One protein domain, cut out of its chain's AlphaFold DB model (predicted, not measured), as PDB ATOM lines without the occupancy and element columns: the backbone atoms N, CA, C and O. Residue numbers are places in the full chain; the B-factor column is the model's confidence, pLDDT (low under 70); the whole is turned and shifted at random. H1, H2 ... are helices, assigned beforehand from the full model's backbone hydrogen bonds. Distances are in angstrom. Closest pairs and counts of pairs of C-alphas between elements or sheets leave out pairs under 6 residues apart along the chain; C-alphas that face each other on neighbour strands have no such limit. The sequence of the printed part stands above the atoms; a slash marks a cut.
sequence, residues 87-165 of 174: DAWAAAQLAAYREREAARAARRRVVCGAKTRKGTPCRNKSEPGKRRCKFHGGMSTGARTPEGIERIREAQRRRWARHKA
ATOM      1  N   ASP A  87     198.350 194.039 352.834       84.50
ATOM      2  CA  ASP A  87     197.149 194.827 352.556       84.50
ATOM      3  C   ASP A  87     196.263 194.944 353.797       84.50
ATOM      4  O   ASP A  87     195.811 196.038 354.134       84.50
ATOM      5  N   ALA A  88     196.066 193.846 354.533       82.25
ATOM      6  CA  ALA A  88     195.321 193.849 355.788       82.25
ATOM      7  C   ALA A  88     195.994 194.742 356.844       82.25
ATOM      8  O   ALA A  88     195.325 195.538 357.508       82.25
ATOM      9  N   TRP A  89     197.323 194.670 356.965       84.75
ATOM     10  CA  TRP A  89     198.082 195.550 357.851       84.75
ATOM     11  C   TRP A  89     197.963 197.022 357.436       84.75
ATOM     12  O   TRP A  89     197.692 197.883 358.275       84.75
ATOM     13  N   ALA A  90     198.105 197.322 356.144       92.31
ATOM     14  CA  ALA A  90     197.961 198.673 355.615       92.31
ATOM     15  C   ALA A  90     196.543 199.220 355.851       92.31
ATOM     16  O   ALA A  90     196.387 200.353 356.313       92.31
ATOM     17  N   ALA A  91     195.510 198.408 355.613       92.94
ATOM     18  CA  ALA A  91     194.119 198.764 355.868       92.94
ATOM     19  C   ALA A  91     193.875 199.077 357.351       92.94
ATOM     20  O   ALA A  91     193.283 200.113 357.667       92.94
ATOM     21  N   ALA A  92     194.392 198.245 358.262       92.62
ATOM     22  CA  ALA A  92     194.306 198.480 359.701       92.62
ATOM     23  C   ALA A  92     195.013 199.784 360.114       92.62
ATOM     24  O   ALA A  92     194.462 200.587 360.870       92.62
ATOM     25  N   GLN A  93     196.201 200.050 359.567       94.62
ATOM     26  CA  GLN A  93     196.952 201.279 359.840       94.62
ATOM     27  C   GLN A  93     196.219 202.532 359.347       94.62
ATOM     28  O   GLN A  93     196.158 203.540 360.062       94.62
ATOM     29  N   LEU A  94     195.625 202.474 358.151       95.81
ATOM     30  CA  LEU A  94     194.803 203.557 357.608       95.81
ATOM     31  C   LEU A  94     193.539 203.781 358.446       95.81
ATOM     32  O   LEU A  94     193.192 204.933 358.709       95.81
ATOM     33  N   ALA A  95     192.865 202.716 358.886       94.81
ATOM     34  CA  ALA A  95     191.703 202.815 359.767       94.81
ATOM     35  C   ALA A  95     192.074 203.505 361.089       94.81
ATOM     36  O   ALA A  95     191.488 204.532 361.433       94.81
ATOM     37  N   ALA A  96     193.145 203.054 361.745       94.88
ATOM     38  CA  ALA A  96     193.649 203.674 362.967       94.88
ATOM     39  C   ALA A  96     194.064 205.143 362.755       94.88
ATOM     40  O   ALA A  96     193.919 205.985 363.642       94.88
ATOM     41  N   TYR A  97     194.628 205.497 361.594       96.19
ATOM     42  CA  TYR A  97     194.918 206.895 361.253       96.19
ATOM     43  C   TYR A  97     193.636 207.732 361.139       96.19
ATOM     44  O   TYR A  97     193.549 208.806 361.738       96.19
ATOM     45  N   ARG A  98     192.626 207.224 360.426       97.56
ATOM     46  CA  ARG A  98     191.327 207.892 360.267       97.56
ATOM     47  C   ARG A  98     190.639 208.114 361.610       97.56
ATOM     48  O   ARG A  98     190.143 209.210 361.848       97.56
ATOM     49  N   GLU A  99     190.665 207.131 362.503       94.38
ATOM     50  CA  GLU A  99     190.118 207.253 363.860       94.38
ATOM     51  C   GLU A  99     190.834 208.334 364.677       94.38
ATOM     52  O   GLU A  99     190.189 209.179 365.302       94.38
ATOM     53  N   ARG A 100     192.172 208.372 364.624       96.00
ATOM     54  CA  ARG A 100     192.979 209.405 365.297       96.00
ATOM     55  C   ARG A 100     192.665 210.806 364.778       96.00
ATOM     56  O   ARG A 100     192.516 211.738 365.574       96.00
ATOM     57  N   GLU A 101     192.543 210.967 363.465       96.38
ATOM     58  CA  GLU A 101     192.172 212.245 362.854       96.38
ATOM     59  C   GLU A 101     190.721 212.633 363.170       96.38
ATOM     60  O   GLU A 101     190.466 213.787 363.516       96.38
ATOM     61  N   ALA A 102     189.778 211.687 363.174       95.12
ATOM     62  CA  ALA A 102     188.397 211.931 363.587       95.12
ATOM     63  C   ALA A 102     188.314 212.376 365.058       95.12
ATOM     64  O   ALA A 102     187.651 213.368 365.370       95.12
ATOM     65  N   ALA A 103     189.055 211.726 365.960       94.69
ATOM     66  CA  ALA A 103     189.151 212.127 367.362       94.69
ATOM     67  C   ALA A 103     189.773 213.526 367.515       94.69
ATOM     68  O   ALA A 103     189.303 214.353 368.304       94.69
ATOM     69  N   ARG A 104     190.808 213.839 366.722       95.50
ATOM     70  CA  ARG A 104     191.421 215.171 366.678       95.50
ATOM     71  C   ARG A 104     190.438 216.229 366.175       95.50
ATOM     72  O   ARG A 104     190.375 217.310 366.763       95.50
ATOM     73  N   ALA A 105     189.668 215.925 365.136       93.62
ATOM     74  CA  ALA A 105     188.632 216.801 364.610       93.62
ATOM     75  C   ALA A 105     187.526 217.038 365.651       93.62
ATOM     76  O   ALA A 105     187.174 218.191 365.901       93.62
ATOM     77  N   ALA A 106     187.062 215.988 366.335       93.81
ATOM     78  CA  ALA A 106     186.024 216.063 367.363       93.81
ATOM     79  C   ALA A 106     186.429 216.915 368.580       93.81
ATOM     80  O   ALA A 106     185.588 217.591 369.168       93.81
ATOM     81  N   ARG A 107     187.719 216.945 368.948       94.31
ATOM     82  CA  ARG A 107     188.226 217.797 370.042       94.31
ATOM     83  C   ARG A 107     188.677 219.194 369.601       94.31
ATOM     84  O   ARG A 107     188.976 220.032 370.453       94.31
ATOM     85  N   ARG A 108     188.761 219.465 368.293       95.69
ATOM     86  CA  ARG A 108     189.279 220.735 367.763       95.69
ATOM     87  C   ARG A 108     188.372 221.889 368.185       95.69
ATOM     88  O   ARG A 108     187.165 221.842 367.976       95.69
ATOM     89  N   ARG A 109     188.963 222.951 368.737       96.62
ATOM     90  CA  ARG A 109     188.271 224.210 369.046       96.62
ATOM     91  C   ARG A 109     188.891 225.342 368.236       96.62
ATOM     92  O   ARG A 109     190.112 225.453 368.169       96.62
ATOM     93  N   VAL A 110     188.050 226.176 367.640       96.56
ATOM     94  CA  VAL A 110     188.432 227.337 366.821       96.56
ATOM     95  C   VAL A 110     187.813 228.611 367.395       96.56
ATOM     96  O   VAL A 110     186.961 228.547 368.279       96.56
ATOM     97  N   VAL A 111     188.228 229.786 366.924       97.69
ATOM     98  CA  VAL A 111     187.589 231.052 367.317       97.69
ATOM     99  C   VAL A 111     186.191 231.133 366.695       97.69
ATOM    100  O   VAL A 111     186.020 230.857 365.510       97.69
ATOM    101  N   CYS A 112     185.181 231.502 367.489       97.19
ATOM    102  CA  CYS A 112     183.779 231.479 367.066       97.19
ATOM    103  C   CYS A 112     183.466 232.427 365.896       97.19
ATOM    104  O   CYS A 112     182.654 232.082 365.036       97.19
ATOM    105  N   GLY A 113     183.999 233.651 365.914       96.81
ATOM    106  CA  GLY A 113     183.849 234.632 364.832       96.81
ATOM    107  C   GLY A 113     182.422 235.139 364.560       96.81
ATOM    108  O   GLY A 113     182.218 235.892 363.615       96.81
ATOM    109  N   ALA A 114     181.413 234.756 365.349       96.62
ATOM    110  CA  ALA A 114     180.043 235.248 365.180       96.62
ATOM    111  C   ALA A 114     179.948 236.750 365.499       96.62
ATOM    112  O   ALA A 114     180.610 237.218 366.423       96.62
ATOM    113  N   LYS A 115     179.109 237.498 364.772       96.88
ATOM    114  CA  LYS A 115     178.877 238.922 365.048       96.88
ATOM    115  C   LYS A 115     178.193 239.074 366.408       96.88
ATOM    116  O   LYS A 115     177.109 238.537 366.619       96.88
ATOM    117  N   THR A 116     178.839 239.788 367.320       96.06
ATOM    118  CA  THR A 116     178.276 240.095 368.639       96.06
ATOM    119  C   THR A 116     177.267 241.241 368.546       96.06
ATOM    120  O   THR A 116     177.210 241.958 367.546       96.06
ATOM    121  N   ARG A 117     176.509 241.483 369.625       94.06
ATOM    122  CA  ARG A 117     175.592 242.634 369.726       94.06
ATOM    123  C   ARG A 117     176.302 243.987 369.557       94.06
ATOM    124  O   ARG A 117     175.686 244.928 369.079       94.06
ATOM    125  N   LYS A 118     177.597 244.065 369.891       94.00
ATOM    126  CA  LYS A 118     178.446 245.257 369.700       94.00
ATOM    127  C   LYS A 118     178.979 245.401 368.265       94.00
ATOM    128  O   LYS A 118     179.779 246.284 367.997       94.00
ATOM    129  N   GLY A 119     178.610 244.500 367.352       95.12
ATOM    130  CA  GLY A 119     179.050 244.514 365.955       95.12
ATOM    131  C   GLY A 119     180.414 243.870 365.687       95.12
ATOM    132  O   GLY A 119     180.717 243.581 364.533       95.12
ATOM    133  N   THR A 120     181.207 243.570 366.718       96.31
ATOM    134  CA  THR A 120     182.541 242.955 366.596       96.31
ATOM    135  C   THR A 120     182.483 241.418 366.552       96.31
ATOM    136  O   THR A 120     181.506 240.835 367.042       96.31
ATOM    137  N   PRO A 121     183.497 240.723 365.992       97.50
ATOM    138  CA  PRO A 121     183.530 239.260 365.945       97.50
ATOM    139  C   PRO A 121     183.785 238.630 367.323       97.50
ATOM    140  O   PRO A 121     184.628 239.079 368.101       97.50
ATOM    141  N   CYS A 122     183.074 237.542 367.621       97.31
ATOM    142  CA  CYS A 122     183.199 236.813 368.876       97.31
ATOM    143  C   CYS A 122     184.574 236.143 368.997       97.31
ATOM    144  O   CYS A 122     184.923 235.270 368.202       97.31
ATOM    145  N   ARG A 123     185.305 236.504 370.056       96.38
ATOM    146  CA  ARG A 123     186.643 235.979 370.374       96.38
ATOM    147  C   ARG A 123     186.633 234.676 371.188       96.38
ATOM    148  O   ARG A 123     187.687 234.102 371.425       96.38
ATOM    149  N   ASN A 124     185.465 234.207 371.633       96.44
ATOM    150  CA  ASN A 124     185.368 232.994 372.448       96.44
ATOM    151  C   ASN A 124     185.683 231.727 371.623       96.44
ATOM    152  O   ASN A 124     185.429 231.692 370.414       96.44
ATOM    153  N   LYS A 125     186.189 230.677 372.283       97.44
ATOM    154  CA  LYS A 125     186.445 229.371 371.656       97.44
ATOM    155  C   LYS A 125     185.133 228.654 371.337       97.44
ATOM    156  O   LYS A 125     184.149 228.775 372.067       97.44
ATOM    157  N   SER A 126     185.122 227.911 370.238       97.31
ATOM    158  CA  SER A 126     184.002 227.067 369.848       97.31
ATOM    159  C   SER A 126     183.833 225.873 370.785       97.31
ATOM    160  O   SER A 126     184.747 225.495 371.532       97.31
ATOM    161  N   GLU A 127     182.650 225.265 370.733       95.75
ATOM    162  CA  GLU A 127     182.470 223.925 371.284       95.75
ATOM    163  C   GLU A 127     183.345 222.906 370.527       95.75
ATOM    164  O   GLU A 127     183.651 223.138 369.349       95.75
ATOM    165  N   PRO A 128     183.782 221.805 371.173       95.62
ATOM    166  CA  PRO A 128     184.630 220.799 370.536       95.62
ATOM    167  C   PRO A 128     184.007 220.289 369.238       95.62
ATOM    168  O   PRO A 128     182.811 219.998 369.196       95.62
ATOM    169  N   GLY A 129     184.799 220.239 368.166       94.31
ATOM    170  CA  GLY A 129     184.363 219.735 366.864       94.31
ATOM    171  C   GLY A 129     183.379 220.651 366.136       94.31
ATOM    172  O   GLY A 129     182.890 220.307 365.062       94.31
ATOM    173  N   LYS A 130     183.083 221.833 366.687       93.31
ATOM    174  CA  LYS A 130     182.123 222.791 366.131       93.31
ATOM    175  C   LYS A 130     182.791 224.115 365.790       93.31
ATOM    176  O   LYS A 130     183.895 224.429 366.226       93.31
ATOM    177  N   ARG A 131     182.074 224.933 365.016       94.56
ATOM    178  CA  ARG A 131     182.538 226.255 364.555       94.56
ATOM    179  C   ARG A 131     182.156 227.417 365.476       94.56
ATOM    180  O   ARG A 131     182.746 228.482 365.364       94.56
ATOM    181  N   ARG A 132     181.158 227.255 366.351       96.06
ATOM    182  CA  ARG A 132     180.613 228.340 367.194       96.06
ATOM    183  C   ARG A 132     180.692 227.996 368.681       96.06
ATOM    184  O   ARG A 132     180.758 226.823 369.037       96.06
ATOM    185  N   CYS A 133     180.719 229.015 369.538       96.56
ATOM    186  CA  CYS A 133     180.747 228.869 370.999       96.56
ATOM    187  C   CYS A 133     179.338 228.689 371.581       96.56
ATOM    188  O   CYS A 133     178.353 228.971 370.893       96.56
ATOM    189  N   LYS A 134     179.229 228.303 372.861       95.62
ATOM    190  CA  LYS A 134     177.945 228.171 373.574       95.62
ATOM    191  C   LYS A 134     176.965 229.336 373.386       95.62
ATOM    192  O   LYS A 134     175.786 229.096 373.164       95.62
ATOM    193  N   PHE A 135     177.448 230.579 373.379       94.94
ATOM    194  CA  PHE A 135     176.595 231.771 373.264       94.94
ATOM    195  C   PHE A 135     176.076 232.036 371.846       94.94
ATOM    196  O   PHE A 135     175.075 232.718 371.676       94.94
ATOM    197  N   HIS A 136     176.746 231.504 370.823       95.38
ATOM    198  CA  HIS A 136     176.391 231.718 369.417       95.38
ATOM    199  C   HIS A 136     175.948 230.410 368.751       95.38
ATOM    200  O   HIS A 136     176.256 230.161 367.586       95.38
ATOM    201  N   GLY A 137     175.254 229.549 369.502       92.44
ATOM    202  CA  GLY A 137     174.638 228.327 368.981       92.44
ATOM    203  C   GLY A 137     175.563 227.114 368.881       92.44
ATOM    204  O   GLY A 137     175.172 226.111 368.298       92.44
ATOM    205  N   GLY A 138     176.764 227.149 369.465       94.88
ATOM    206  CA  GLY A 138     177.668 225.992 369.516       94.88
ATOM    207  C   GLY A 138     177.056 224.778 370.225       94.88
ATOM    208  O   GLY A 138     177.248 223.646 369.792       94.88
ATOM    209  N   MET A 139     176.239 225.008 371.255       93.25
ATOM    210  CA  MET A 139     175.510 223.938 371.948       93.25
ATOM    211  C   MET A 139     174.229 223.508 371.224       93.25
ATOM    212  O   MET A 139     173.653 222.483 371.571       93.25
ATOM    213  N   SER A 140     173.794 224.239 370.192       89.69
ATOM    214  CA  SER A 140     172.632 223.830 369.409       89.69
ATOM    215  C   SER A 140     172.962 222.576 368.598       89.69
ATOM    216  O   SER A 140     174.039 222.446 368.001       89.69
ATOM    217  N   THR A 141     172.028 221.632 368.588       85.75
ATOM    218  CA  THR A 141     172.105 220.392 367.809       85.75
ATOM    219  C   THR A 141     171.390 220.496 366.462       85.75
ATOM    220  O   THR A 141     171.432 219.538 365.700       85.75
ATOM    221  N   GLY A 142     170.750 221.635 366.166       85.25
ATOM    222  CA  GLY A 142     169.851 221.793 365.019       85.25
ATOM    223  C   GLY A 142     168.502 221.087 365.205       85.25
ATOM    224  O   GLY A 142     168.277 220.400 366.205       85.25
ATOM    225  N   ALA A 143     167.594 221.277 364.239       89.50
ATOM    226  CA  ALA A 143     166.345 220.520 364.169       89.50
ATOM    227  C   ALA A 143     166.638 219.074 363.753       89.50
ATOM    228  O   ALA A 143     167.371 218.844 362.793       89.50
ATOM    229  N   ARG A 144     166.071 218.113 364.487       90.25
ATOM    230  CA  ARG A 144     166.269 216.673 364.257       90.25
ATOM    231  C   ARG A 144     165.061 215.985 363.621       90.25
ATOM    232  O   ARG A 144     165.215 214.878 363.126       90.25
ATOM    233  N   THR A 145     163.889 216.621 363.643       93.88
ATOM    234  CA  THR A 145     162.657 216.053 363.081       93.88
ATOM    235  C   THR A 145     162.366 216.619 361.689       93.88
ATOM    236  O   THR A 145     162.729 217.773 361.422       93.88
ATOM    237  N   PRO A 146     161.697 215.852 360.808       94.00
ATOM    238  CA  PRO A 146     161.299 216.323 359.482       94.00
ATOM    239  C   PRO A 146     160.474 217.614 359.529       94.00
ATOM    240  O   PRO A 146     160.757 218.558 358.792       94.00
ATOM    241  N   GLU A 147     159.519 217.713 360.457       94.38
ATOM    242  CA  GLU A 147     158.637 218.876 360.613       94.38
ATOM    243  C   GLU A 147     159.426 220.107 361.070       94.38
ATOM    244  O   GLU A 147     159.190 221.226 360.611       94.38
ATOM    245  N   GLY A 148     160.396 219.911 361.970       92.31
ATOM    246  CA  GLY A 148     161.275 220.978 362.440       92.31
ATOM    247  C   GLY A 148     162.191 221.496 361.332       92.31
ATOM    248  O   GLY A 148     162.405 222.705 361.223       92.31
ATOM    249  N   ILE A 149     162.702 220.598 360.487       93.62
ATOM    250  CA  ILE A 149     163.502 220.956 359.313       93.62
ATOM    251  C   ILE A 149     162.646 221.738 358.313       93.62
ATOM    252  O   ILE A 149     163.090 222.783 357.832       93.62
ATOM    253  N   GLU A 150     161.416 221.295 358.038       95.31
ATOM    254  CA  GLU A 150     160.538 221.979 357.085       95.31
ATOM    255  C   GLU A 150     160.124 223.366 357.578       95.31
ATOM    256  O   GLU A 150     160.189 224.335 356.823       95.31
ATOM    257  N   ARG A 151     159.840 223.518 358.877       95.12
ATOM    258  CA  ARG A 151     159.571 224.832 359.480       95.12
ATOM    259  C   ARG A 151     160.735 225.807 359.286       95.12
ATOM    260  O   ARG A 151     160.523 226.979 358.974       95.12
ATOM    261  N   ILE A 152     161.977 225.338 359.450       93.38
ATOM    262  CA  ILE A 152     163.175 226.160 359.216       93.38
ATOM    263  C   ILE A 152     163.311 226.511 357.728       93.38
ATOM    264  O   ILE A 152     163.597 227.666 357.403       93.38
ATOM    265  N   ARG A 153     163.089 225.547 356.825       95.38
ATOM    266  CA  ARG A 153     163.125 225.770 355.369       95.38
ATOM    267  C   ARG A 153     162.097 226.805 354.938       95.38
ATOM    268  O   ARG A 153     162.430 227.731 354.201       95.38
ATOM    269  N   GLU A 154     160.866 226.689 355.416       95.88
ATOM    270  CA  GLU A 154     159.805 227.647 355.134       95.88
ATOM    271  C   GLU A 154     160.155 229.047 355.656       95.88
ATOM    272  O   GLU A 154     160.073 230.027 354.910       95.88
ATOM    273  N   ALA A 155     160.632 229.157 356.899       94.06
ATOM    274  CA  ALA A 155     161.086 230.429 357.455       94.06
ATOM    275  C   ALA A 155     162.207 231.061 356.607       94.06
ATOM    276  O   ALA A 155     162.201 232.271 356.359       94.06
ATOM    277  N   GLN A 156     163.143 230.247 356.106       94.69
ATOM    278  CA  GLN A 156     164.200 230.709 355.212       94.69
ATOM    279  C   GLN A 156     163.633 231.197 353.867       94.69
ATOM    280  O   GLN A 156     164.010 232.284 353.422       94.69
ATOM    281  N   ARG A 157     162.702 230.452 353.247       95.19
ATOM    282  CA  ARG A 157     162.007 230.855 352.007       95.19
ATOM    283  C   ARG A 157     161.324 232.211 352.175       95.19
ATOM    284  O   ARG A 157     161.557 233.119 351.379       95.19
ATOM    285  N   ARG A 158     160.567 232.387 353.263       94.56
ATOM    286  CA  ARG A 158     159.894 233.653 353.601       94.56
ATOM    287  C   ARG A 158     160.891 234.804 353.770       94.56
ATOM    288  O   ARG A 158     160.664 235.892 353.247       94.56
ATOM    289  N   ARG A 159     162.020 234.577 354.456       93.31
ATOM    290  CA  ARG A 159     163.086 235.585 354.617       93.31
ATOM    291  C   ARG A 159     163.667 236.026 353.270       93.31
ATOM    292  O   ARG A 159     163.838 237.222 353.054       93.31
ATOM    293  N   TRP A 160     163.968 235.084 352.376       91.69
ATOM    294  CA  TRP A 160     164.512 235.395 351.050       91.69
ATOM    295  C   TRP A 160     163.503 236.110 350.150       91.69
ATOM    296  O   TRP A 160     163.888 237.049 349.462       91.69
ATOM    297  N   ALA A 161     162.225 235.724 350.192       92.69
ATOM    298  CA  ALA A 161     161.168 236.427 349.466       92.69
ATOM    299  C   ALA A 161     161.082 237.903 349.888       92.69
ATOM    300  O   ALA A 161     161.080 238.787 349.035       92.69
ATOM    301  N   ARG A 162     161.128 238.182 351.200       90.12
ATOM    302  CA  ARG A 162     161.161 239.558 351.729       90.12
ATOM    303  C   ARG A 162     162.387 240.341 351.267       90.12
ATOM    304  O   ARG A 162     162.259 241.502 350.916       90.12
ATOM    305  N   HIS A 163     163.562 239.712 351.247       90.25
ATOM    306  CA  HIS A 163     164.781 240.366 350.764       90.25
ATOM    307  C   HIS A 163     164.712 240.691 349.266       90.25
ATOM    308  O   HIS A 163     165.241 241.710 348.848       90.25
ATOM    309  N   LYS A 164     164.087 239.833 348.449       88.81
ATOM    310  CA  LYS A 164     163.902 240.103 347.014       88.81
ATOM    311  C   LYS A 164     162.882 241.208 346.748       88.81
ATOM    312  O   LYS A 164     163.043 241.948 345.791       88.81
ATOM    313  N   ALA A 165     161.839 241.289 347.572       83.25
ATOM    314  CA  ALA A 165     160.802 242.309 347.461       83.25
ATOM    315  C   ALA A 165     161.219 243.667 348.055       83.25
ATOM    316  O   ALA A 165     160.540 244.663 347.824       83.25
TER     317      ALA A 165
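Overview. This is residues 87 to 165 of the 174 residues of the protein "Helix-turn-helix domain-containing protein" of Paracoccus alkenifer (UniProt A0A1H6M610). A helix, H1, leads into a looped stretch with no named element, residues 108 to 145, and a second helix, H2, follows it; the helices stick out from this stretch with residues 87 to 101 of H1 and 153 to 165 of H2. The printed part has 79 residues with two named helices, H1 then H2, and no named strand; the class is all helix. It is extended, with a radius of gyration of the C-alphas of 19.0 A, and elongated, spanning 60 by 33 by 22 A.

Arrangement. H1, residues 87 to 107, and H2, residues 146 to 165, are apart, with no C-alpha of the one within 8 A of the other. Every O i to N i+4 pair is within hydrogen-bond range in H1 and H2.

Along the chain. H1 measures 30.2 A from C-alpha 87 at (197.149, 194.827, 352.556) to C-alpha 107. H2 measures 28.6 A and ends at C-alpha 165, at (160.802, 242.309, 347.461).

Size, cuts and confidence. The two C-alphas farthest apart, those of Trp 89 and Ala 165, are 60.7 A apart. The link from H1 to H2 is long, 38 residues. The printed part has no cut, and no printed residue is under 70 in pLDDT.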